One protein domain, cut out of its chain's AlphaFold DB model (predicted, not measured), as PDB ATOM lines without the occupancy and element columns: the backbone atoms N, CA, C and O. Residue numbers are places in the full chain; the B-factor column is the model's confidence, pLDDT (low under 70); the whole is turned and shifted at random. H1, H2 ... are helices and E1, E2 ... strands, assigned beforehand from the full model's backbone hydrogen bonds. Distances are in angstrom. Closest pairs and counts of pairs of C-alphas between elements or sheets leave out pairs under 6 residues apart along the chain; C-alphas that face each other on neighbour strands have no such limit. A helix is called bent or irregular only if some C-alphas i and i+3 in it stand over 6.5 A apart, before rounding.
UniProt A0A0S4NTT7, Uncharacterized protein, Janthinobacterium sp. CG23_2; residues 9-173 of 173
ATOM      1  N   TRP A   9     178.701 151.688 165.483       95.62
ATOM      2  CA  TRP A   9     179.087 150.718 164.466       95.62
ATOM      3  C   TRP A   9     179.511 151.420 163.177       95.62
ATOM      4  O   TRP A   9     178.778 152.248 162.634       95.62
ATOM      5  N   THR A  10     180.694 151.071 162.675       94.94
ATOM      6  CA  THR A  10     181.200 151.556 161.388       94.94
ATOM      7  C   THR A  10     180.634 150.694 160.268       94.94
ATOM      8  O   THR A  10     180.988 149.523 160.136       94.94
ATOM      9  N   SER A  11     179.767 151.273 159.437       90.00
ATOM     10  CA  SER A  11     179.014 150.529 158.420       90.00
ATOM     11  C   SER A  11     179.819 150.200 157.158       90.00
ATOM     12  O   SER A  11     179.353 149.462 156.292       90.00
ATOM     13  N   GLY A  12     181.021 150.765 157.037       88.56
ATOM     14  CA  GLY A  12     181.861 150.672 155.848       88.56
ATOM     15  C   GLY A  12     181.341 151.505 154.663       88.56
ATOM     16  O   GLY A  12     180.275 152.122 154.753       88.56
ATOM     17  N   PRO A  13     182.080 151.526 153.537       84.75
ATOM     18  CA  PRO A  13     181.795 152.401 152.388       84.75
ATOM     19  C   PRO A  13     180.425 152.166 151.733       84.75
ATOM     20  O   PRO A  13     179.786 153.109 151.266       84.75
ATOM     21  N   ASN A  14     179.967 150.910 151.747       86.88
ATOM     22  CA  ASN A  14     178.699 150.462 151.158       86.88
ATOM     23  C   ASN A  14     177.624 150.179 152.220       86.88
ATOM     24  O   ASN A  14     176.652 149.476 151.954       86.88
ATOM     25  N   GLY A  15     177.836 150.662 153.444       88.69
ATOM     26  CA  GLY A  15     176.895 150.481 154.538       88.69
ATOM     27  C   GLY A  15     175.663 151.383 154.437       88.69
ATOM     28  O   GLY A  15     175.654 152.321 153.638       88.69
ATOM     29  N   PRO A  16     174.631 151.125 155.261       94.88
ATOM     30  CA  PRO A  16     173.453 151.984 155.346       94.88
ATOM     31  C   PRO A  16     173.831 153.436 155.659       94.88
ATOM     32  O   PRO A  16     174.645 153.684 156.548       94.88
ATOM     33  N   LYS A  17     173.206 154.387 154.961       94.31
ATOM     34  CA  LYS A  17     173.385 155.839 155.137       94.31
ATOM     35  C   LYS A  17     172.124 156.528 155.650       94.31
ATOM     36  O   LYS A  17     172.202 157.641 156.160       94.31
ATOM     37  N   THR A  18     170.972 155.865 155.552       96.25
ATOM     38  CA  THR A  18     169.695 156.344 156.098       96.25
ATOM     39  C   THR A  18     169.184 155.437 157.215       96.25
ATOM     40  O   THR A  18     169.573 154.271 157.327       96.25
ATOM     41  N   VAL A  19     168.278 155.955 158.051       96.38
ATOM     42  CA  VAL A  19     167.659 155.168 159.134       96.38
ATOM     43  C   VAL A  19     166.876 153.977 158.575       96.38
ATOM     44  O   VAL A  19     166.888 152.897 159.161       96.38
ATOM     45  N   GLU A  20     166.223 154.129 157.425       96.50
ATOM     46  CA  GLU A  20     165.467 153.046 156.787       96.50
ATOM     47  C   GLU A  20     166.383 151.948 156.245       96.50
ATOM     48  O   GLU A  20     166.099 150.763 156.431       96.50
ATOM     49  N   GLU A  21     167.507 152.317 155.628       96.62
ATOM     50  CA  GLU A  21     168.535 151.358 155.216       96.62
ATOM     51  C   GLU A  21     169.140 150.644 156.422       96.62
ATOM     52  O   GLU A  21     169.307 149.423 156.390       96.62
ATOM     53  N   LEU A  22     169.414 151.378 157.505       97.06
ATOM     54  CA  LEU A  22     169.918 150.805 158.746       97.06
ATOM     55  C   LEU A  22     168.928 149.782 159.304       97.06
ATOM     56  O   LEU A  22     169.320 148.657 159.601       97.06
ATOM     57  N   ARG A  23     167.642 150.129 159.407       97.12
ATOM     58  CA  ARG A  23     166.599 149.214 159.893       97.12
ATOM     59  C   ARG A  23     166.505 147.955 159.037       97.12
ATOM     60  O   ARG A  23     166.448 146.861 159.590       97.12
ATOM     61  N   LYS A  24     166.560 148.080 157.706       96.50
ATOM     62  CA  LYS A  24     166.585 146.927 156.789       96.50
ATOM     63  C   LYS A  24     167.825 146.054 157.001       96.50
ATOM     64  O   LYS A  24     167.700 144.833 157.079       96.50
ATOM     65  N   ALA A  25     169.004 146.663 157.123       94.94
ATOM     66  CA  ALA A  25     170.257 145.951 157.361       94.94
ATOM     67  C   ALA A  25     170.242 145.214 158.710       94.94
ATOM     68  O   ALA A  25     170.545 144.021 158.763       94.94
ATOM     69  N   MET A  26     169.809 145.891 159.776       96.44
ATOM     70  CA  MET A  26     169.646 145.318 161.111       96.44
ATOM     71  C   MET A  26     168.641 144.162 161.118       96.44
ATOM     72  O   MET A  26     168.938 143.105 161.668       96.44
ATOM     73  N   ALA A  27     167.479 144.328 160.478       96.50
ATOM     74  CA  ALA A  27     166.449 143.292 160.416       96.50
ATOM     75  C   ALA A  27     166.936 142.056 159.648       96.50
ATOM     76  O   ALA A  27     166.739 140.932 160.108       96.50
ATOM     77  N   LYS A  28     167.639 142.250 158.522       95.25
ATOM     78  CA  LYS A  28     168.271 141.157 157.770       95.25
ATOM     79  C   LYS A  28     169.310 140.422 158.617       95.25
ATOM     80  O   LYS A  28     169.327 139.194 158.629       95.25
ATOM     81  N   ALA A  29     170.160 141.162 159.330       93.31
ATOM     82  CA  ALA A  29     171.172 140.575 160.199       93.31
ATOM     83  C   ALA A  29     170.520 139.761 161.328       93.31
ATOM     84  O   ALA A  29     170.836 138.585 161.487       93.31
ATOM     85  N   ALA A  30     169.551 140.339 162.041       93.94
ATOM     86  CA  ALA A  30     168.848 139.684 163.142       93.94
ATOM     87  C   ALA A  30     168.016 138.467 162.696       93.94
ATOM     88  O   ALA A  30     167.994 137.444 163.380       93.94
ATOM     89  N   GLY A  31     167.389 138.531 161.518       90.12
ATOM     90  CA  GLY A  31     166.631 137.421 160.925       90.12
ATOM     91  C   GLY A  31     167.470 136.162 160.675       90.12
ATOM     92  O   GLY A  31     166.945 135.053 160.689       90.12
ATOM     93  N   SER A  32     168.784 136.324 160.496       88.81
ATOM     94  CA  SER A  32     169.733 135.229 160.248       88.81
ATOM     95  C   SER A  32     170.371 134.636 161.514       88.81
ATOM     96  O   SER A  32     171.195 133.726 161.419       88.81
ATOM     97  N   LYS A  33     170.043 135.168 162.698       88.38
ATOM     98  CA  LYS A  33     170.674 134.808 163.973       88.38
ATOM     99  C   LYS A  33     169.754 133.975 164.849       88.38
ATOM    100  O   LYS A  33     168.542 134.172 164.862       88.38
ATOM    101  N   SER A  34     170.355 133.070 165.620       86.31
ATOM    102  CA  SER A  34     169.645 132.401 166.706       86.31
ATOM    103  C   SER A  34     169.436 133.376 167.868       86.31
ATOM    104  O   SER A  34     170.207 134.323 168.027       86.31
ATOM    105  N   GLY A  35     168.405 133.167 168.692       84.19
ATOM    106  CA  GLY A  35     168.069 134.113 169.761       84.19
ATOM    107  C   GLY A  35     169.199 134.355 170.766       84.19
ATOM    108  O   GLY A  35     169.440 135.501 171.131       84.19
ATOM    109  N   LYS A  36     169.977 133.319 171.107       81.88
ATOM    110  CA  LYS A  36     171.177 133.446 171.954       81.88
ATOM    111  C   LYS A  36     172.243 134.383 171.367       81.88
ATOM    112  O   LYS A  36     172.971 135.027 172.111       81.88
ATOM    113  N   ASP A  37     172.334 134.482 170.037       88.00
ATOM    114  CA  ASP A  37     173.309 135.344 169.355       88.00
ATOM    115  C   ASP A  37     172.831 136.804 169.280       88.00
ATOM    116  O   ASP A  37     173.552 137.670 168.784       88.00
ATOM    117  N   LEU A  38     171.604 137.066 169.739       91.56
ATOM    118  CA  LEU A  38     170.969 138.379 169.813       91.56
ATOM    119  C   LEU A  38     170.932 138.930 171.240       91.56
ATOM    120  O   LEU A  38     170.322 139.968 171.488       91.56
ATOM    121  N   ILE A  39     171.606 138.258 172.171       88.56
ATOM    122  CA  ILE A  39     171.744 138.662 173.564       88.56
ATOM    123  C   ILE A  39     173.223 138.960 173.811       88.56
ATOM    124  O   ILE A  39     174.100 138.147 173.521       88.56
ATOM    125  N   SER A  40     173.522 140.163 174.300       88.25
ATOM    126  CA  SER A  40     174.907 140.549 174.579       88.25
ATOM    127  C   SER A  40     175.466 139.810 175.796       88.25
ATOM    128  O   SER A  40     174.735 139.483 176.726       88.25
ATOM    129  N   THR A  41     176.785 139.619 175.856       81.81
ATOM    130  CA  THR A  41     177.417 139.003 177.035       81.81
ATOM    131  C   THR A  41     177.184 139.822 178.301       81.81
ATOM    132  O   THR A  41     176.845 139.249 179.327       81.81
ATOM    133  N   LYS A  42     177.246 141.159 178.207       78.62
ATOM    134  CA  LYS A  42     176.894 142.038 179.329       78.62
ATOM    135  C   LYS A  42     175.489 141.740 179.850       78.62
ATOM    136  O   LYS A  42     175.304 141.670 181.055       78.62
ATOM    137  N   PHE A  43     174.514 141.561 178.961       79.00
ATOM    138  CA  PHE A  43     173.153 141.226 179.362       79.00
ATOM    139  C   PHE A  43     173.103 139.934 180.168       79.00
ATOM    140  O   PHE A  43     172.480 139.919 181.220       79.00
ATOM    141  N   THR A  44     173.781 138.893 179.690       73.44
ATOM    142  CA  THR A  44     173.879 137.586 180.352       73.44
ATOM    143  C   THR A  44     174.609 137.649 181.698       73.44
ATOM    144  O   THR A  44     174.317 136.858 182.592       73.44
ATOM    145  N   ASP A  45     175.547 138.584 181.856       70.50
ATOM    146  CA  ASP A  45     176.273 138.805 183.111       70.50
ATOM    147  C   ASP A  45     175.461 139.658 184.107       70.50
ATOM    148  O   ASP A  45     175.536 139.463 185.318       70.50
ATOM    149  N   ASP A  46     174.709 140.643 183.605       64.44
ATOM    150  CA  ASP A  46     173.845 141.546 184.381       64.44
ATOM    151  C   ASP A  46     172.544 140.861 184.822       64.44
ATOM    152  O   ASP A  46     172.025 141.105 185.911       64.44
ATOM    153  N   HIS A  47     172.008 140.015 183.950       61.75
ATOM    154  CA  HIS A  47     170.779 139.279 184.151       61.75
ATOM    155  C   HIS A  47     171.177 137.832 184.056       61.75
ATOM    156  O   HIS A  47     171.559 137.373 182.984       61.75
ATOM    157  N   ILE A  48     171.128 137.133 185.180       56.50
ATOM    158  CA  ILE A  48     171.553 135.746 185.287       56.50
ATOM    159  C   ILE A  48     170.602 134.926 184.414       56.50
ATOM    160  O   ILE A  48     169.537 134.483 184.841       56.50
ATOM    161  N   PHE A  49     170.959 134.820 183.139       48.62
ATOM    162  CA  PHE A  49     170.184 134.174 182.107       48.62
ATOM    163  C   PHE A  49     170.574 132.725 182.147       48.62
ATOM    164  O   PHE A  49     171.572 132.351 181.530       48.62
ATOM    165  N   ILE A  50     169.872 131.906 182.927       40.12
ATOM    166  CA  ILE A  50     170.265 130.513 182.929       40.12
ATOM    167  C   ILE A  50     169.091 129.551 182.948       40.12
ATOM    168  O   ILE A  50     168.341 129.441 183.915       40.12
ATOM    169  N   GLY A  51     169.018 128.766 181.868       36.91
ATOM    170  CA  GLY A  51     168.517 127.397 181.895       36.91
ATOM    171  C   GLY A  51     169.361 126.548 182.845       36.91
ATOM    172  O   GLY A  51     170.132 125.693 182.418       36.91
ATOM    173  N   HIS A  52     169.258 126.825 184.141       44.47
ATOM    174  CA  HIS A  52     169.955 126.094 185.178       44.47
ATOM    175  C   HIS A  52     169.081 124.987 185.734       44.47
ATOM    176  O   HIS A  52     168.170 125.219 186.521       44.47
ATOM    177  N   SER A  53     169.429 123.763 185.357       38.06
ATOM    178  CA  SER A  53     169.361 122.623 186.257       38.06
ATOM    179  C   SER A  53     170.583 122.663 187.188       38.06
ATOM    180  O   SER A  53     171.719 122.818 186.739       38.06
ATOM    181  N   GLY A  54     170.349 122.587 188.496       43.47
ATOM    182  CA  GLY A  54     171.384 122.633 189.531       43.47
ATOM    183  C   GLY A  54     170.780 122.933 190.903       43.47
ATOM    184  O   GLY A  54     169.675 123.465 190.988       43.47
ATOM    185  N   ASP A  55     171.476 122.567 191.975       42.19
ATOM    186  CA  ASP A  55     171.010 122.811 193.341       42.19
ATOM    187  C   ASP A  55     171.158 124.287 193.771       42.19
ATOM    188  O   ASP A  55     171.887 125.084 193.169       42.19
ATOM    189  N   ALA A  56     170.465 124.666 194.848       46.47
ATOM    190  CA  ALA A  56     170.472 126.026 195.395       46.47
ATOM    191  C   ALA A  56     171.884 126.531 195.761       46.47
ATOM    192  O   ALA A  56     172.166 127.730 195.697       46.47
ATOM    193  N   LYS A  57     172.808 125.619 196.090       49.81
ATOM    194  CA  LYS A  57     174.214 125.927 196.379       49.81
ATOM    195  C   LYS A  57     174.955 126.426 195.137       49.81
ATOM    196  O   LYS A  57     175.712 127.390 195.199       49.81
ATOM    197  N   THR A  58     174.711 125.817 193.983       55.69
ATOM    198  CA  THR A  58     175.320 126.240 192.717       55.69
ATOM    199  C   THR A  58     174.797 127.605 192.264       55.69
ATOM    200  O   THR A  58     175.570 128.442 191.789       55.69
ATOM    201  N   LEU A  59     173.497 127.856 192.453       53.75
ATOM    202  CA  LEU A  59     172.867 129.145 192.152       53.75
ATOM    203  C   LEU A  59     173.392 130.258 193.073       53.75
ATOM    204  O   LEU A  59     173.779 131.317 192.583       53.75
ATOM    205  N   SER A  60     173.497 129.994 194.379       52.09
ATOM    206  CA  SER A  60     174.027 130.949 195.366       52.09
ATOM    207  C   SER A  60     175.512 131.259 195.169       52.09
ATOM    208  O   SER A  60     175.891 132.421 195.253       52.09
ATOM    209  N   ILE A  61     176.360 130.286 194.809       53.84
ATOM    210  CA  ILE A  61     177.778 130.547 194.485       53.84
ATOM    211  C   ILE A  61     177.918 131.442 193.244       53.84
ATOM    212  O   ILE A  61     178.814 132.284 193.187       53.84
ATOM    213  N   LYS A  62     177.054 131.274 192.236       57.47
ATOM    214  CA  LYS A  62     177.068 132.130 191.038       57.47
ATOM    215  C   LYS A  62     176.554 133.537 191.327       57.47
ATOM    216  O   LYS A  62     177.184 134.488 190.882       57.47
ATOM    217  N   LEU A  63     175.487 133.660 192.116       57.34
ATOM    218  CA  LEU A  63     174.982 134.940 192.624       57.34
ATOM    219  C   LEU A  63     176.039 135.666 193.473       57.34
ATOM    220  O   LEU A  63     176.308 136.841 193.253       57.34
ATOM    221  N   ALA A  64     176.726 134.955 194.372       51.78
ATOM    222  CA  ALA A  64     177.776 135.514 195.226       51.78
ATOM    223  C   ALA A  64     179.009 136.004 194.443       51.78
ATOM    224  O   ALA A  64     179.697 136.916 194.890       51.78
ATOM    225  N   LYS A  65     179.294 135.447 193.257       53.62
ATOM    226  CA  LYS A  65     180.348 135.957 192.358       53.62
ATOM    227  C   LYS A  65     179.973 137.272 191.659       53.62
ATOM    228  O   LYS A  65     180.849 137.898 191.075       53.62
ATOM    229  N   LEU A  66     178.708 137.689 191.720       51.62
ATOM    230  CA  LEU A  66     178.184 138.922 191.117       51.62
ATOM    231  C   LEU A  66     177.992 140.054 192.151       51.62
ATOM    232  O   LEU A  66     177.440 141.099 191.812       51.62
ATOM    233  N   ARG A  67     178.495 139.861 193.383       40.88
ATOM    234  CA  ARG A  67     178.407 140.736 194.576       40.88
ATOM    235  C   ARG A  67     178.800 142.205 194.398       40.88
ATOM    236  O   ARG A  67     178.488 143.019 195.254       40.88
ATOM    237  N   GLU A  68     179.464 142.574 193.310       46.31
ATOM    238  CA  GLU A  68     179.795 143.978 193.029       46.31
ATOM    239  C   GLU A  68     178.628 144.764 192.402       46.31
ATOM    240  O   GLU A  68     178.782 145.940 192.070       46.31
ATOM    241  N   ARG A  69     177.461 144.136 192.194       44.84
ATOM    242  CA  ARG A  69     176.320 144.759 191.513       44.84
ATOM    243  C   ARG A  69     175.118 144.912 192.449       44.84
ATOM    244  O   ARG A  69     174.693 143.921 193.035       44.84
ATOM    245  N   PRO A  70     174.525 146.119 192.547       43.59
ATOM    246  CA  PRO A  70     173.513 146.438 193.556       43.59
ATOM    247  C   PRO A  70     172.194 145.660 193.412       43.59
ATOM    248  O   PRO A  70     171.448 145.585 194.377       43.59
ATOM    249  N   LEU A  71     171.898 145.069 192.245       43.41
ATOM    250  CA  LEU A  71     170.744 144.193 192.012       43.41
ATOM    251  C   LEU A  71     171.087 143.184 190.906       43.41
ATOM    252  O   LEU A  71     171.601 143.574 189.856       43.41
ATOM    253  N   SER A  72     170.777 141.902 191.113       48.56
ATOM    254  CA  SER A  72     170.854 140.870 190.069       48.56
ATOM    255  C   SER A  72     169.444 140.413 189.700       48.56
ATOM    256  O   SER A  72     168.665 140.010 190.566       48.56
ATOM    257  N   THR A  73     169.101 140.474 188.412       51.88
ATOM    258  CA  THR A  73     167.814 139.970 187.912       51.88
ATOM    259  C   THR A  73     168.012 138.567 187.350       51.88
ATOM    260  O   THR A  73     168.781 138.376 186.412       51.88
ATOM    261  N   LEU A  74     167.327 137.565 187.902       53.41
ATOM    262  CA  LEU A  74     167.249 136.234 187.297       53.41
ATOM    263  C   LEU A  74     166.151 136.273 186.232       53.41
ATOM    264  O   LEU A  74     164.958 136.377 186.541       53.41
ATOM    265  N   LEU A  75     166.557 136.199 184.970       55.62
ATOM    266  CA  LEU A  75     165.640 136.063 183.845       55.62
ATOM    267  C   LEU A  75     165.329 134.583 183.653       55.62
ATOM    268  O   LEU A  75     166.232 133.777 183.415       55.62
ATOM    269  N   ILE A  76     164.049 134.216 183.754       52.06
ATOM    270  CA  ILE A  76     163.621 132.854 183.436       52.06
ATOM    271  C   ILE A  76     163.949 132.594 181.960       52.06
ATOM    272  O   ILE A  76     163.707 133.434 181.095       52.06
ATOM    273  N   SER A  77     164.538 131.426 181.715       53.00
ATOM    274  CA  SER A  77     165.229 130.901 180.524       53.00
ATOM    275  C   SER A  77     164.514 130.975 179.161       53.00
ATOM    276  O   SER A  77     164.968 130.369 178.193       53.00
ATOM    277  N   SER A  78     163.412 131.713 179.031       62.78
ATOM    278  CA  SER A  78     162.609 131.809 177.811       62.78
ATOM    279  C   SER A  78     163.023 132.937 176.863       62.78
ATOM    280  O   SER A  78     162.464 133.033 175.769       62.78
ATOM    281  N   MET A  79     163.972 133.808 177.238       75.06
ATOM    282  CA  MET A  79     164.305 134.957 176.388       75.06
ATOM    283  C   MET A  79     164.956 134.537 175.072       75.06
ATOM    284  O   MET A  79     164.577 135.091 174.049       75.06
ATOM    285  N   ASP A  80     165.792 133.493 175.056       77.31
ATOM    286  CA  ASP A  80     166.379 132.923 173.831       77.31
ATOM    287  C   ASP A  80     165.325 132.629 172.755       77.31
ATOM    288  O   ASP A  80     165.503 132.978 171.590       77.31
ATOM    289  N   ALA A  81     164.185 132.043 173.132       77.69
ATOM    290  CA  ALA A  81     163.116 131.712 172.189       77.69
ATOM    291  C   ALA A  81     162.388 132.954 171.635       77.69
ATOM    292  O   ALA A  81     161.739 132.889 170.592       77.69
ATOM    293  N   SER A  82     162.493 134.089 172.328       85.50
ATOM    294  CA  SER A  82     161.795 135.339 172.002       85.50
ATOM    295  C   SER A  82     162.710 136.468 171.520       85.50
ATOM    296  O   SER A  82     162.218 137.429 170.933       85.50
ATOM    297  N   ALA A  83     164.029 136.351 171.703       88.81
ATOM    298  CA  ALA A  83     164.989 137.436 171.511       88.81
ATOM    299  C   ALA A  83     164.962 137.988 170.085       88.81
ATOM    300  O   ALA A  83     164.997 139.196 169.885       88.81
ATOM    301  N   GLN A  84     164.807 137.119 169.083       92.69
ATOM    302  CA  GLN A  84     164.667 137.562 167.698       92.69
ATOM    303  C   GLN A  84     163.435 138.450 167.497       92.69
ATOM    304  O   GLN A  84     163.524 139.488 166.842       92.69
ATOM    305  N   ARG A  85     162.295 138.080 168.088       92.44
ATOM    306  CA  ARG A  85     161.063 138.871 168.010       92.44
ATOM    307  C   ARG A  85     161.222 140.211 168.721       92.44
ATOM    308  O   ARG A  85     160.810 141.226 168.170       92.44
ATOM    309  N   GLU A  86     161.856 140.220 169.889       93.62
ATOM    310  CA  GLU A  86     162.128 141.454 170.631       93.62
ATOM    311  C   GLU A  86     163.066 142.395 169.877       93.62
ATOM    312  O   GLU A  86     162.801 143.590 169.786       93.62
ATOM    313  N   VAL A  87     164.126 141.863 169.267       95.56
ATOM    314  CA  VAL A  87     165.047 142.658 168.449       95.56
ATOM    315  C   VAL A  87     164.335 143.247 167.234       95.56
ATOM    316  O   VAL A  87     164.496 144.433 166.952       95.56
ATOM    317  N   LEU A  88     163.519 142.462 166.526       95.81
ATOM    318  CA  LEU A  88     162.746 142.962 165.385       95.81
ATOM    319  C   LEU A  88     161.733 144.037 165.802       95.81
ATOM    320  O   LEU A  88     161.606 145.055 165.118       95.81
ATOM    321  N   ASN A  89     161.069 143.855 166.944       96.44
ATOM    322  CA  ASN A  89     160.193 144.861 167.538       96.44
ATOM    323  C   ASN A  89     160.952 146.150 167.884       96.44
ATOM    324  O   ASN A  89     160.500 147.246 167.554       96.44
ATOM    325  N   TRP A  90     162.133 146.026 168.488       97.19
ATOM    326  CA  TRP A  90     162.982 147.169 168.798       97.19
ATOM    327  C   TRP A  90     163.415 147.918 167.531       97.19
ATOM    328  O   TRP A  90     163.286 149.135 167.472       97.19
ATOM    329  N   ILE A  91     163.851 147.209 166.481       97.25
ATOM    330  CA  ILE A  91     164.251 147.813 165.194       97.25
ATOM    331  C   ILE A  91     163.110 148.642 164.590       97.25
ATOM    332  O   ILE A  91     163.349 149.731 164.060       97.25
ATOM    333  N   ALA A  92     161.880 148.130 164.654       96.50
ATOM    334  CA  ALA A  92     160.709 148.799 164.099       96.50
ATOM    335  C   ALA A  92     160.338 150.074 164.876       96.50
ATOM    336  O   ALA A  92     159.965 151.079 164.269       96.50
ATOM    337  N   ASN A  93     160.482 150.041 166.203       97.19
ATOM    338  CA  ASN A  93     159.904 151.045 167.097       97.19
ATOM    339  C   ASN A  93     160.920 151.999 167.737       97.19
ATOM    340  O   ASN A  93     160.515 153.033 168.267       97.19
ATOM    341  N   VAL A  94     162.227 151.718 167.673       96.62
ATOM    342  CA  VAL A  94     163.244 152.643 168.188       96.62
ATOM    343  C   VAL A  94     163.130 153.985 167.450       96.62
ATOM    344  O   VAL A  94     163.126 153.996 166.212       96.62
ATOM    345  N   PRO A  95     163.026 155.131 168.150       96.44
ATOM    346  CA  PRO A  95     162.808 156.404 167.475       96.44
ATOM    347  C   PRO A  95     163.972 156.760 166.544       96.44
ATOM    348  O   PRO A  95     165.135 156.694 166.941       96.44
ATOM    349  N   ALA A  96     163.666 157.197 165.318       96.38
ATOM    350  CA  ALA A  96     164.677 157.540 164.313       96.38
ATOM    351  C   ALA A  96     165.673 158.602 164.810       96.38
ATOM    352  O   ALA A  96     166.867 158.488 164.566       96.38
ATOM    353  N   ALA A  97     165.206 159.575 165.601       95.81
ATOM    354  CA  ALA A  97     166.040 160.619 166.203       95.81
ATOM    355  C   ALA A  97     167.098 160.093 167.196       95.81
ATOM    356  O   ALA A  97     167.976 160.841 167.621       95.81
ATOM    357  N   ARG A  98     167.019 158.819 167.601       96.81
ATOM    358  CA  ARG A  98     168.005 158.163 168.472       96.81
ATOM    359  C   ARG A  98     169.054 157.362 167.702       96.81
ATOM    360  O   ARG A  98     169.934 156.780 168.334       96.81
ATOM    361  N   LEU A  99     168.956 157.343 166.373       96.75
ATOM    362  CA  LEU A  99     169.874 156.687 165.455       96.75
ATOM    363  C   LEU A  99     170.547 157.765 164.606       96.75
ATOM    364  O   LEU A  99     169.926 158.346 163.719       96.75
ATOM    365  N   THR A 100     171.815 158.050 164.880       96.56
ATOM    366  CA  THR A 100     172.545 159.125 164.194       96.56
ATOM    367  C   THR A 100     173.666 158.558 163.343       96.56
ATOM    368  O   THR A 100     174.421 157.705 163.813       96.56
ATOM    369  N   TYR A 101     173.805 159.065 162.120       96.12
ATOM    370  CA  TYR A 101     174.884 158.709 161.203       96.12
ATOM    371  C   TYR A 101     175.829 159.891 161.009       96.12
ATOM    372  O   TYR A 101     175.398 160.966 160.591       96.12
ATOM    373  N   GLN A 102     177.111 159.697 161.311       93.19
ATOM    374  CA  GLN A 102     178.158 160.694 161.090       93.19
ATOM    375  C   GLN A 102     179.434 160.005 160.608       93.19
ATOM    376  O   GLN A 102     179.876 159.031 161.208       93.19
ATOM    377  N   HIS A 103     180.027 160.510 159.522       91.31
ATOM    378  CA  HIS A 103     181.321 160.050 158.994       91.31
ATOM    379  C   HIS A 103     181.459 158.517 158.850       91.31
ATOM    380  O   HIS A 103     182.502 157.951 159.164       91.31
ATOM    381  N   GLY A 104     180.412 157.818 158.390       92.31
ATOM    382  CA  GLY A 104     180.460 156.356 158.232       92.31
ATOM    383  C   GLY A 104     180.119 155.546 159.487       92.31
ATOM    384  O   GLY A 104     180.168 154.315 159.443       92.31
ATOM    385  N   VAL A 105     179.765 156.212 160.587       95.56
ATOM    386  CA  VAL A 105     179.494 155.593 161.887       95.56
ATOM    387  C   VAL A 105     178.044 155.823 162.292       95.56
ATOM    388  O   VAL A 105     177.571 156.958 162.372       95.56
ATOM    389  N   TRP A 106     177.346 154.732 162.591       97.50
ATOM    390  CA  TRP A 106     176.048 154.759 163.254       97.50
ATOM    391  C   TRP A 106     176.215 154.789 164.761       97.50
ATOM    392  O   TRP A 106     177.046 154.063 165.298       97.50
ATOM    393  N   THR A 107     175.391 155.584 165.441       97.19
ATOM    394  CA  THR A 107     175.362 155.686 166.904       97.19
ATOM    395  C   THR A 107     173.938 155.533 167.432       97.19
ATOM    396  O   THR A 107     173.009 156.141 166.898       97.19
ATOM    397  N   ILE A 108     173.780 154.743 168.497       96.56
ATOM    398  CA  ILE A 108     172.553 154.624 169.296       96.56
ATOM    399  C   ILE A 108     172.680 155.523 170.534       96.56
ATOM    400  O   ILE A 108     173.606 155.366 171.339       96.56
ATOM    401  N   ALA A 109     171.733 156.446 170.703       93.69
ATOM    402  CA  ALA A 109     171.723 157.407 171.807       93.69
ATOM    403  C   ALA A 109     171.675 156.754 173.207       93.69
ATOM    404  O   ALA A 109     171.248 155.612 173.389       93.69
ATOM    405  N   ASN A 110     172.090 157.513 174.227       83.38
ATOM    406  CA  ASN A 110     172.119 157.047 175.620       83.38
ATOM    407  C   ASN A 110     170.739 156.835 176.242       83.38
ATOM    408  O   ASN A 110     170.595 155.931 177.058       83.38
ATOM    409  N   ALA A 111     169.749 157.633 175.846       88.25
ATOM    410  CA  ALA A 111     168.423 157.645 176.450       88.25
ATOM    411  C   ALA A 111     167.317 157.633 175.391       88.25
ATOM    412  O   ALA A 111     167.515 158.079 174.255       88.25
ATOM    413  N   GLY A 112     166.135 157.158 175.792       88.81
ATOM    414  CA  GLY A 112     164.939 157.122 174.948       88.81
ATOM    415  C   GLY A 112     165.019 156.119 173.796       88.81
ATOM    416  O   GLY A 112     164.379 156.326 172.769       88.81
ATOM    417  N   THR A 113     165.849 155.082 173.937       93.12
ATOM    418  CA  THR A 113     166.007 153.983 172.972       93.12
ATOM    419  C   THR A 113     165.295 152.714 173.412       93.12
ATOM    420  O   THR A 113     165.307 151.737 172.670       93.12
ATOM    421  N   THR A 114     164.702 152.700 174.601       93.38
ATOM    422  CA  THR A 114     163.945 151.562 175.105       93.38
ATOM    423  C   THR A 114     162.622 151.429 174.351       93.38
ATOM    424  O   THR A 114     161.994 152.417 173.971       93.38
ATOM    425  N   VAL A 115     162.210 150.190 174.096       94.25
ATOM    426  CA  VAL A 115     160.946 149.855 173.427       94.25
ATOM    427  C   VAL A 115     160.223 148.823 174.274       94.25
ATOM    428  O   VAL A 115     160.846 147.880 174.748       94.25
ATOM    429  N   GLN A 116     158.912 148.974 174.453       92.81
ATOM    430  CA  GLN A 116     158.104 147.999 175.185       92.81
ATOM    431  C   GLN A 116     158.291 146.589 174.602       92.81
ATOM    432  O   GLN A 116     158.148 146.401 173.391       92.81
ATOM    433  N   ALA A 117     158.615 145.610 175.451       89.19
ATOM    434  CA  ALA A 117     158.773 144.229 175.011       89.19
ATOM    435  C   ALA A 117     157.457 143.662 174.466       89.19
ATOM    436  O   ALA A 117     156.374 143.998 174.951       89.19
ATOM    437  N   VAL A 118     157.552 142.774 173.475       88.25
ATOM    438  CA  VAL A 118     156.388 142.074 172.907       88.25
ATOM    439  C   VAL A 118     155.887 141.001 173.867       88.25
ATOM    440  O   VAL A 118     154.689 140.735 173.937       88.25
ATOM    441  N   ASN A 119     156.799 140.371 174.605       80.38
ATOM    442  CA  ASN A 119     156.463 139.349 175.582       80.38
ATOM    443  C   ASN A 119     156.545 139.898 177.005       80.38
ATOM    444  O   ASN A 119     157.419 140.690 177.358       80.38
ATOM    445  N   SER A 120     155.643 139.410 177.853       75.44
ATOM    446  CA  SER A 120     155.826 139.526 179.295       75.44
ATOM    447  C   SER A 120     156.767 138.424 179.752       75.44
ATOM    448  O   SER A 120     156.567 137.250 179.436       75.44
ATOM    449  N   TYR A 121     157.789 138.810 180.500       71.25
ATOM    450  CA  TYR A 121     158.738 137.877 181.079       71.25
ATOM    451  C   TYR A 121     158.393 137.690 182.545       71.25
ATOM    452  O   TYR A 121     158.014 138.633 183.233       71.25
ATOM    453  N   LYS A 122     158.534 136.464 183.036       63.16
ATOM    454  CA  LYS A 122     158.672 136.261 184.473       63.16
ATOM    455  C   LYS A 122     160.135 136.501 184.809       63.16
ATOM    456  O   LYS A 122     161.006 135.845 184.236       63.16
ATOM    457  N   TRP A 123     160.404 137.425 185.716       66.12
ATOM    458  CA  TRP A 123     161.741 137.594 186.271       66.12
ATOM    459  C   TRP A 123     161.687 137.654 187.780       66.12
ATOM    460  O   TRP A 123     160.661 137.978 188.385       66.12
ATOM    461  N   LEU A 124     162.825 137.320 188.367       63.59
ATOM    462  CA  LEU A 124     163.028 137.353 189.795       63.59
ATOM    463  C   LEU A 124     164.080 138.412 190.087       63.59
ATOM    464  O   LEU A 124     165.165 138.393 189.510       63.59
ATOM    465  N   THR A 125     163.756 139.330 190.983       63.59
ATOM    466  CA  THR A 125     164.748 140.234 191.574       63.59
ATOM    467  C   THR A 125     165.234 139.626 192.880       63.59
ATOM    468  O   THR A 125     164.426 139.088 193.641       63.59
ATOM    469  N   VAL A 126     166.549 139.652 193.086       65.31
ATOM    470  CA  VAL A 126     167.223 139.093 194.261       65.31
ATOM    471  C   VAL A 126     167.690 140.236 195.157       65.31
ATOM    472  O   VAL A 126     168.405 141.120 194.687       65.31
ATOM    473  N   ASP A 127     167.303 140.198 196.427       65.75
ATOM    474  CA  ASP A 127     167.890 141.023 197.482       65.75
ATOM    475  C   ASP A 127     169.158 140.325 197.992       65.75
ATOM    476  O   ASP A 127     169.094 139.267 198.627       65.75
ATOM    477  N   MET A 128     170.315 140.877 197.624       61.97
ATOM    478  CA  MET A 128     171.607 140.284 197.958       61.97
ATOM    479  C   MET A 128     171.940 140.453 199.442       61.97
ATOM    480  O   MET A 128     172.466 139.516 200.034       61.97
ATOM    481  N   ASP A 129     171.578 141.577 200.063       65.50
ATOM    482  CA  ASP A 129     171.865 141.831 201.478       65.50
ATOM    483  C   ASP A 129     171.100 140.845 202.370       65.50
ATOM    484  O   ASP A 129     171.655 140.263 203.307       65.50
ATOM    485  N   GLU A 130     169.835 140.580 202.044       67.00
ATOM    486  CA  GLU A 130     169.042 139.551 202.719       67.00
ATOM    487  C   GLU A 130     169.612 138.147 202.463       67.00
ATOM    488  O   GLU A 130     169.763 137.366 203.403       67.00
ATOM    489  N   LEU A 131     169.976 137.818 201.217       65.56
ATOM    490  CA  LEU A 131     170.509 136.498 200.858       65.56
ATOM    491  C   LEU A 131     171.834 136.181 201.573       65.56
ATOM    492  O   LEU A 131     172.047 135.046 201.998       65.56
ATOM    493  N   GLU A 132     172.719 137.165 201.722       65.75
ATOM    494  CA  GLU A 132     174.028 136.997 202.360       65.75
ATOM    495  C   GLU A 132     173.952 136.666 203.851       65.75
ATOM    496  O   GLU A 132     174.843 136.003 204.385       65.75
ATOM    497  N   ASN A 133     172.876 137.088 204.510       70.25
ATOM    498  CA  ASN A 133     172.649 136.864 205.933       70.25
ATOM    499  C   ASN A 133     171.844 135.580 206.222       70.25
ATOM    500  O   ASN A 133     171.530 135.293 207.381       70.25
ATOM    501  N   MET A 134     171.507 134.786 205.197       67.12
ATOM    502  CA  MET A 134     170.746 133.541 205.341       67.12
ATOM    503  C   MET A 134     171.641 132.298 205.378       67.12
ATOM    504  O   MET A 134     172.617 132.164 204.642       67.12
ATOM    505  N   ASN A 135     171.263 131.326 206.212       70.62
ATOM    506  CA  ASN A 135     171.815 129.973 206.136       70.62
ATOM    507  C   ASN A 135     171.158 129.178 204.987       70.62
ATOM    508  O   ASN A 135     170.117 129.568 204.461       70.62
ATOM    509  N   ALA A 136     171.743 128.037 204.606       61.34
ATOM    510  CA  ALA A 136     171.267 127.231 203.474       61.34
ATOM    511  C   ALA A 136     169.796 126.784 203.595       61.34
ATOM    512  O   ALA A 136     169.084 126.731 202.594       61.34
ATOM    513  N   ASP A 137     169.337 126.503 204.814       64.75
ATOM    514  CA  ASP A 137     167.956 126.113 205.114       64.75
ATOM    515  C   ASP A 137     166.966 127.271 204.914       64.75
ATOM    516  O   ASP A 137     165.826 127.076 204.484       64.75
ATOM    517  N   ASP A 138     167.404 128.488 205.224       68.62
ATOM    518  CA  ASP A 138     166.613 129.708 205.133       68.62
ATOM    519  C   ASP A 138     166.428 130.185 203.692       68.62
ATOM    520  O   ASP A 138     165.389 130.770 203.386       68.62
ATOM    521  N   VAL A 139     167.372 129.885 202.797       62.56
ATOM    522  CA  VAL A 139     167.299 130.264 201.378       62.56
ATOM    523  C   VAL A 139     165.986 129.785 200.743       62.56
ATOM    524  O   VAL A 139     165.291 130.578 200.109       62.56
ATOM    525  N   ASP A 140     165.576 128.530 200.956       60.84
ATOM    526  CA  ASP A 140     164.310 128.025 200.396       60.84
ATOM    527  C   ASP A 140     163.091 128.410 201.253       60.84
ATOM    528  O   ASP A 140     162.090 128.927 200.741       60.84
ATOM    529  N   LYS A 141     163.184 128.249 202.581       69.06
ATOM    530  CA  LYS A 141     162.073 128.524 203.513       69.06
ATOM    531  C   LYS A 141     161.649 129.998 203.505       69.06
ATOM    532  O   LYS A 141     160.467 130.301 203.682       69.06
ATOM    533  N   LYS A 142     162.590 130.920 203.277       70.94
ATOM    534  CA  LYS A 142     162.382 132.377 203.279       70.94
ATOM    535  C   LYS A 142     162.491 132.995 201.886       70.94
ATOM    536  O   LYS A 142     162.627 134.210 201.793       70.94
ATOM    537  N   LYS A 143     162.338 132.215 200.807       64.75
ATOM    538  CA  LYS A 143     162.407 132.710 199.416       64.75
ATOM    539  C   LYS A 143     161.629 133.998 199.154       64.75
ATOM    540  O   LYS A 143     162.136 134.892 198.503       64.75
ATOM    541  N   ARG A 144     160.439 134.164 199.742       65.25
ATOM    542  CA  ARG A 144     159.619 135.382 199.578       65.25
ATOM    543  C   ARG A 144     160.233 136.658 200.175       65.25
ATOM    544  O   ARG A 144     159.720 137.734 199.896       65.25
ATOM    545  N   LYS A 145     161.256 136.542 201.028       67.94
ATOM    546  CA  LYS A 145     161.958 137.685 201.627       67.94
ATOM    547  C   LYS A 145     163.047 138.241 200.718       67.94
ATOM    548  O   LYS A 145     163.190 139.448 200.650       67.94
ATOM    549  N   TRP A 146     163.767 137.371 200.016       64.31
ATOM    550  CA  TRP A 146     164.941 137.753 199.228       64.31
ATOM    551  C   TRP A 146     164.744 137.575 197.716       64.31
ATOM    552  O   TRP A 146     165.598 137.971 196.931       64.31
ATOM    553  N   LEU A 147     163.619 136.997 197.290       64.88
ATOM    554  CA  LEU A 147     163.265 136.772 195.893       64.88
ATOM    555  C   LEU A 147     161.889 137.372 195.604       64.88
ATOM    556  O   LEU A 147     160.874 136.943 196.162       64.88
ATOM    557  N   LYS A 148     161.839 138.335 194.685       67.88
ATOM    558  CA  LYS A 148     160.589 138.955 194.242       67.88
ATOM    559  C   LYS A 148     160.311 138.633 192.783       67.88
ATOM    560  O   LYS A 148     161.043 139.059 191.892       67.88
ATOM    561  N   GLU A 149     159.214 137.913 192.569       68.00
ATOM    562  CA  GLU A 149     158.632 137.641 191.256       68.00
ATOM    563  C   GLU A 149     157.956 138.890 190.688       68.00
ATOM    564  O   GLU A 149     157.173 139.561 191.362       68.00
ATOM    565  N   SER A 150     158.233 139.176 189.421       65.00
ATOM    566  CA  SER A 150     157.526 140.180 188.635       65.00
ATOM    567  C   SER A 150     157.046 139.575 187.324       65.00
ATOM    568  O   SER A 150     157.731 138.766 186.696       65.00
ATOM    569  N   THR A 151     155.853 140.001 186.919       66.25
ATOM    570  CA  THR A 151     155.224 139.690 185.631       66.25
ATOM    571  C   THR A 151     155.008 140.945 184.793       66.25
ATOM    572  O   THR A 151     154.192 140.926 183.870       66.25
ATOM    573  N   LYS A 152     155.647 142.070 185.151       70.38
ATOM    574  CA  LYS A 152     155.542 143.294 184.353       70.38
ATOM    575  C   LYS A 152     156.044 143.023 182.930       70.38
ATOM    576  O   LYS A 152     156.712 142.032 182.652       70.38
ATOM    577  N   THR A 153     155.745 143.917 182.007       80.19
ATOM    578  CA  THR A 153     156.348 143.871 180.677       80.19
ATOM    579  C   THR A 153     157.524 144.851 180.679       80.19
ATOM    580  O   THR A 153     157.293 146.036 180.922       80.19
ATOM    581  N   PRO A 154     158.771 144.396 180.468       83.25
ATOM    582  CA  PRO A 154     159.925 145.278 180.525       83.25
ATOM    583  C   PRO A 154     160.010 146.124 179.262       83.25
ATOM    584  O   PRO A 154     159.340 145.848 178.261       83.25
ATOM    585  N   GLN A 155     160.895 147.112 179.277       89.31
ATOM    586  CA  GLN A 155     161.345 147.742 178.046       89.31
ATOM    587  C   GLN A 155     162.686 147.146 177.610       89.31
ATOM    588  O   GLN A 155     163.611 147.004 178.404       89.31
ATOM    589  N   ILE A 156     162.788 146.789 176.333       90.19
ATOM    590  CA  ILE A 156     163.987 146.254 175.696       90.19
ATOM    591  C   ILE A 156     164.877 147.407 175.245       90.19
ATOM    592  O   ILE A 156     164.415 148.313 174.546       90.19
ATOM    593  N   ALA A 157     166.169 147.326 175.552       91.94
ATOM    594  CA  ALA A 157     167.181 148.192 174.968       91.94
ATOM    595  C   ALA A 157     168.188 147.366 174.152       91.94
ATOM    596  O   ALA A 157     168.745 146.379 174.646       91.94
ATOM    597  N   CYS A 158     168.461 147.802 172.918       94.81
ATOM    598  CA  CYS A 158     169.465 147.188 172.051       94.81
ATOM    599  C   CYS A 158     170.671 148.104 171.793       94.81
ATOM    600  O   CYS A 158     170.595 149.330 171.877       94.81
ATOM    601  N   MET A 159     171.791 147.471 171.459       95.75
ATOM    602  CA  MET A 159     173.051 148.078 171.025       95.75
ATOM    603  C   MET A 159     173.597 147.312 169.819       95.75
ATOM    604  O   MET A 159     173.125 146.219 169.519       95.75
ATOM    605  N   PHE A 160     174.596 147.846 169.124       96.38
ATOM    606  CA  PHE A 160     175.231 147.130 168.022       96.38
ATOM    607  C   PHE A 160     176.206 146.074 168.533       96.38
ATOM    608  O   PHE A 160     176.914 146.280 169.514       96.38
ATOM    609  N   SER A 161     176.313 144.965 167.819       93.94
ATOM    610  CA  SER A 161     177.492 144.107 167.845       93.94
ATOM    611  C   SER A 161     178.617 144.713 166.975       93.94
ATOM    612  O   SER A 161     178.387 145.688 166.246       93.94
ATOM    613  N   PRO A 162     179.825 144.117 166.941       89.12
ATOM    614  CA  PRO A 162     180.899 144.529 166.030       89.12
ATOM    615  C   PRO A 162     180.520 144.545 164.543       89.12
ATOM    616  O   PRO A 162     181.091 145.315 163.777       89.12
ATOM    617  N   ASN A 163     179.545 143.729 164.130       89.50
ATOM    618  CA  ASN A 163     179.104 143.643 162.736       89.50
ATOM    619  C   ASN A 163     177.805 144.421 162.446       89.50
ATOM    620  O   ASN A 163     177.235 144.251 161.371       89.50
ATOM    621  N   GLY A 164     177.319 145.226 163.396       91.06
ATOM    622  CA  GLY A 164     176.096 146.017 163.239       91.06
ATOM    623  C   GLY A 164     174.798 145.258 163.507       91.06
ATOM    624  O   GLY A 164     173.722 145.843 163.403       91.06
ATOM    625  N   THR A 165     174.866 143.975 163.881       94.19
ATOM    626  CA  THR A 165     173.678 143.243 164.348       94.19
ATOM    627  C   THR A 165     173.215 143.851 165.673       94.19
ATOM    628  O   THR A 165     174.036 143.969 166.582       94.19
ATOM    629  N   PRO A 166     171.936 144.220 165.830       94.88
ATOM    630  CA  PRO A 166     171.424 144.665 167.117       94.88
ATOM    631  C   PRO A 166     171.365 143.507 168.119       94.88
ATOM    632  O   PRO A 166     170.908 142.412 167.797       94.88
ATOM    633  N   LEU A 167     171.815 143.779 169.339       94.69
ATOM    634  CA  LEU A 167     171.838 142.864 170.473       94.69
ATOM    635  C   LEU A 167     171.063 143.478 171.624       94.69
ATOM    636  O   LEU A 167     171.276 144.649 171.947       94.69
ATOM    637  N   ILE A 168     170.253 142.673 172.296       91.81
ATOM    638  CA  ILE A 168     169.647 143.051 173.565       91.81
ATOM    639  C   ILE A 168     170.770 143.194 174.594       91.81
ATOM    640  O   ILE A 168     171.562 142.267 174.808       91.81
ATOM    641  N   TYR A 169     170.868 144.375 175.203       88.69
ATOM    642  CA  TYR A 169     171.918 144.676 176.180       88.69
ATOM    643  C   TYR A 169     171.384 145.004 177.570       88.69
ATOM    644  O   TYR A 169     172.134 144.883 178.536       88.69
ATOM    645  N   HIS A 170     170.108 145.380 177.686       84.25
ATOM    646  CA  HIS A 170     169.487 145.718 178.963       84.25
ATOM    647  C   HIS A 170     167.955 145.584 178.914       84.25
ATOM    648  O   HIS A 170     167.359 145.757 177.845       84.25
ATOM    649  N   LEU A 171     167.344 145.291 180.071       80.69
ATOM    650  CA  LEU A 171     165.906 145.403 180.329       80.69
ATOM    651  C   LEU A 171     165.647 146.475 181.391       80.69
ATOM    652  O   LEU A 171     166.264 146.435 182.450       80.69
ATOM    653  N   ASP A 172     164.713 147.379 181.108       76.44
ATOM    654  CA  ASP A 172     164.235 148.407 182.044       76.44
ATOM    655  C   ASP A 172     162.883 147.972 182.665       76.44
ATOM    656  O   ASP A 172     162.025 147.449 181.938       76.44
ATOM    657  N   TYR A 173     162.702 148.129 183.987       70.00
ATOM    658  CA  TYR A 173     161.689 147.431 184.818       70.00
ATOM    659  C   TYR A 173     160.887 148.318 185.792       70.00
ATOM    660  O   TYR A 173     161.480 149.222 186.411       70.00
TER     661      TYR A 173
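Overview. This is residues 9 to 173 of the 173 residues of an uncharacterized protein of Janthinobacterium sp. CG23_2 (UniProt A0A0S4NTT7). The domain is an elongated body of two lobes set end to end: one lobe has helices H1 and H5 side by side, with the long hairpin of E7 and E8 packed on H5 and the small hairpin of E3 and E4 at its far end. The other lobe is a sheet of short strands, E1, E2, E5 and E6, with the short helices H4, H6, H7 and H8 gathered toward the end away from H1, while H3 sits between the lobes, next to E8 and E2. The printed part has 165 residues, with eight named helices and eight named strands in the order H1 H2 H3 E1 H4 E2 H5 E3 E4 E5 H6 H7 H8 E6 E7 E8, and its class is mixed, helices and strands. The largest sheet is mixed and runs E1, E2, E5, E6; the pairs E3 and E4, E7 and E8 are antiparallel. It is only just compact, close to loose, with a radius of gyration of the C-alphas of 18.2 A, and its outline is a rod spanning 60 by 27 by 25 A.

Along the chain. H1, residues 19 to 31, begins with C-alpha 19 at (167.659, 155.168, 159.134) and is 17.9 A long from first to last C-alpha. H2 is residues 35 to 38, H3 residues 41 to 46 and E1 residues 47 to 49. H4, residues 56 to 64, is 12.0 A long, and E2 is residues 72 to 75. H5, residues 79 to 93, is 19.1 A long and irregular: C-alphas 81 and 84 are 7.5 A apart. E3 is residues 99 to 102, E4 residues 105 to 108 and E5 residues 123 to 126. H6 is residues 128 to 132; H7, residues 136 to 141, begins with C-alpha 136 at (171.267, 127.231, 203.474). H8 is residues 143 to 146 and E6 residues 147 to 150. E7, residues 155 to 160, is 17.1 A long; E8, residues 166 to 172, is 17.0 A long and ends with C-alpha 172 at (164.235, 148.407, 182.044).

Arrangement. H1 and H5 touch at a shallow tilt of 13 degrees, opposite ways, closest at the C-alphas of Arg 23 and Ile 91, 6.0 A. H2 touches H5, closest at the C-alphas of Gly 35 and Asp 80, 4.6 A. The closest C-alphas of H5 and E8 are those of Val 87 and Pro 166, 6.8 A. In the hairpin E7 and E8, N 157 and O 170 are 3.0 A apart; in the hairpin E3 and E4, N 107 and O 100 are 2.8 A apart. The closest C-alphas of H3 and E8 are those of Phe 43 and Tyr 169, 4.9 A. H3 is also on the sheet E1 E2 E5 E6, at the sheet's level, with a height over the sheet of 2.2 A on a local plane fitted to 6 C-alphas. E1, H4 and E2 form a strand-helix-strand unit, two parallel neighbour strands with a helix between, with a right-handed crossover; N 48 and O 73 are 2.9 A apart. E2 and E5 are antiparallel, with N 74 and O 124 at 2.8 A, and so are E5 and E6, with N 125 and O 148 at 2.9 A. H4 and H8 only graze this sheet. H6 touches H8, closest at the C-alphas of Glu 130 and Trp 146, 5.7 A. H4 and H7 are close but not clearly touching, about perpendicular at 77 degrees, with the C-alphas of Lys 57 and Ala 136 at 7.8 A. H1 and H7 are apart. Every O i to N i+4 pair is within hydrogen-bond range in H1, H3, H4 and H6, against 9 of 11 in H5 and 1 of 2 in H7; H2 and H8 are too short for such a pair.

Size, cuts and confidence. The two C-alphas farthest apart are those of Pro 13 and Asp 137, 60.5 A. The printed part has no cut. The link from E4 to E5, residues 109 to 122, is long, and its residues 115 to 116 pair antiparallel with residues 155 to 156 of E7. The mean pLDDT of the printed part is 77.7; 60 residues are under 70, among them residues 46 to 78, 122 to 132 and 143 to 151.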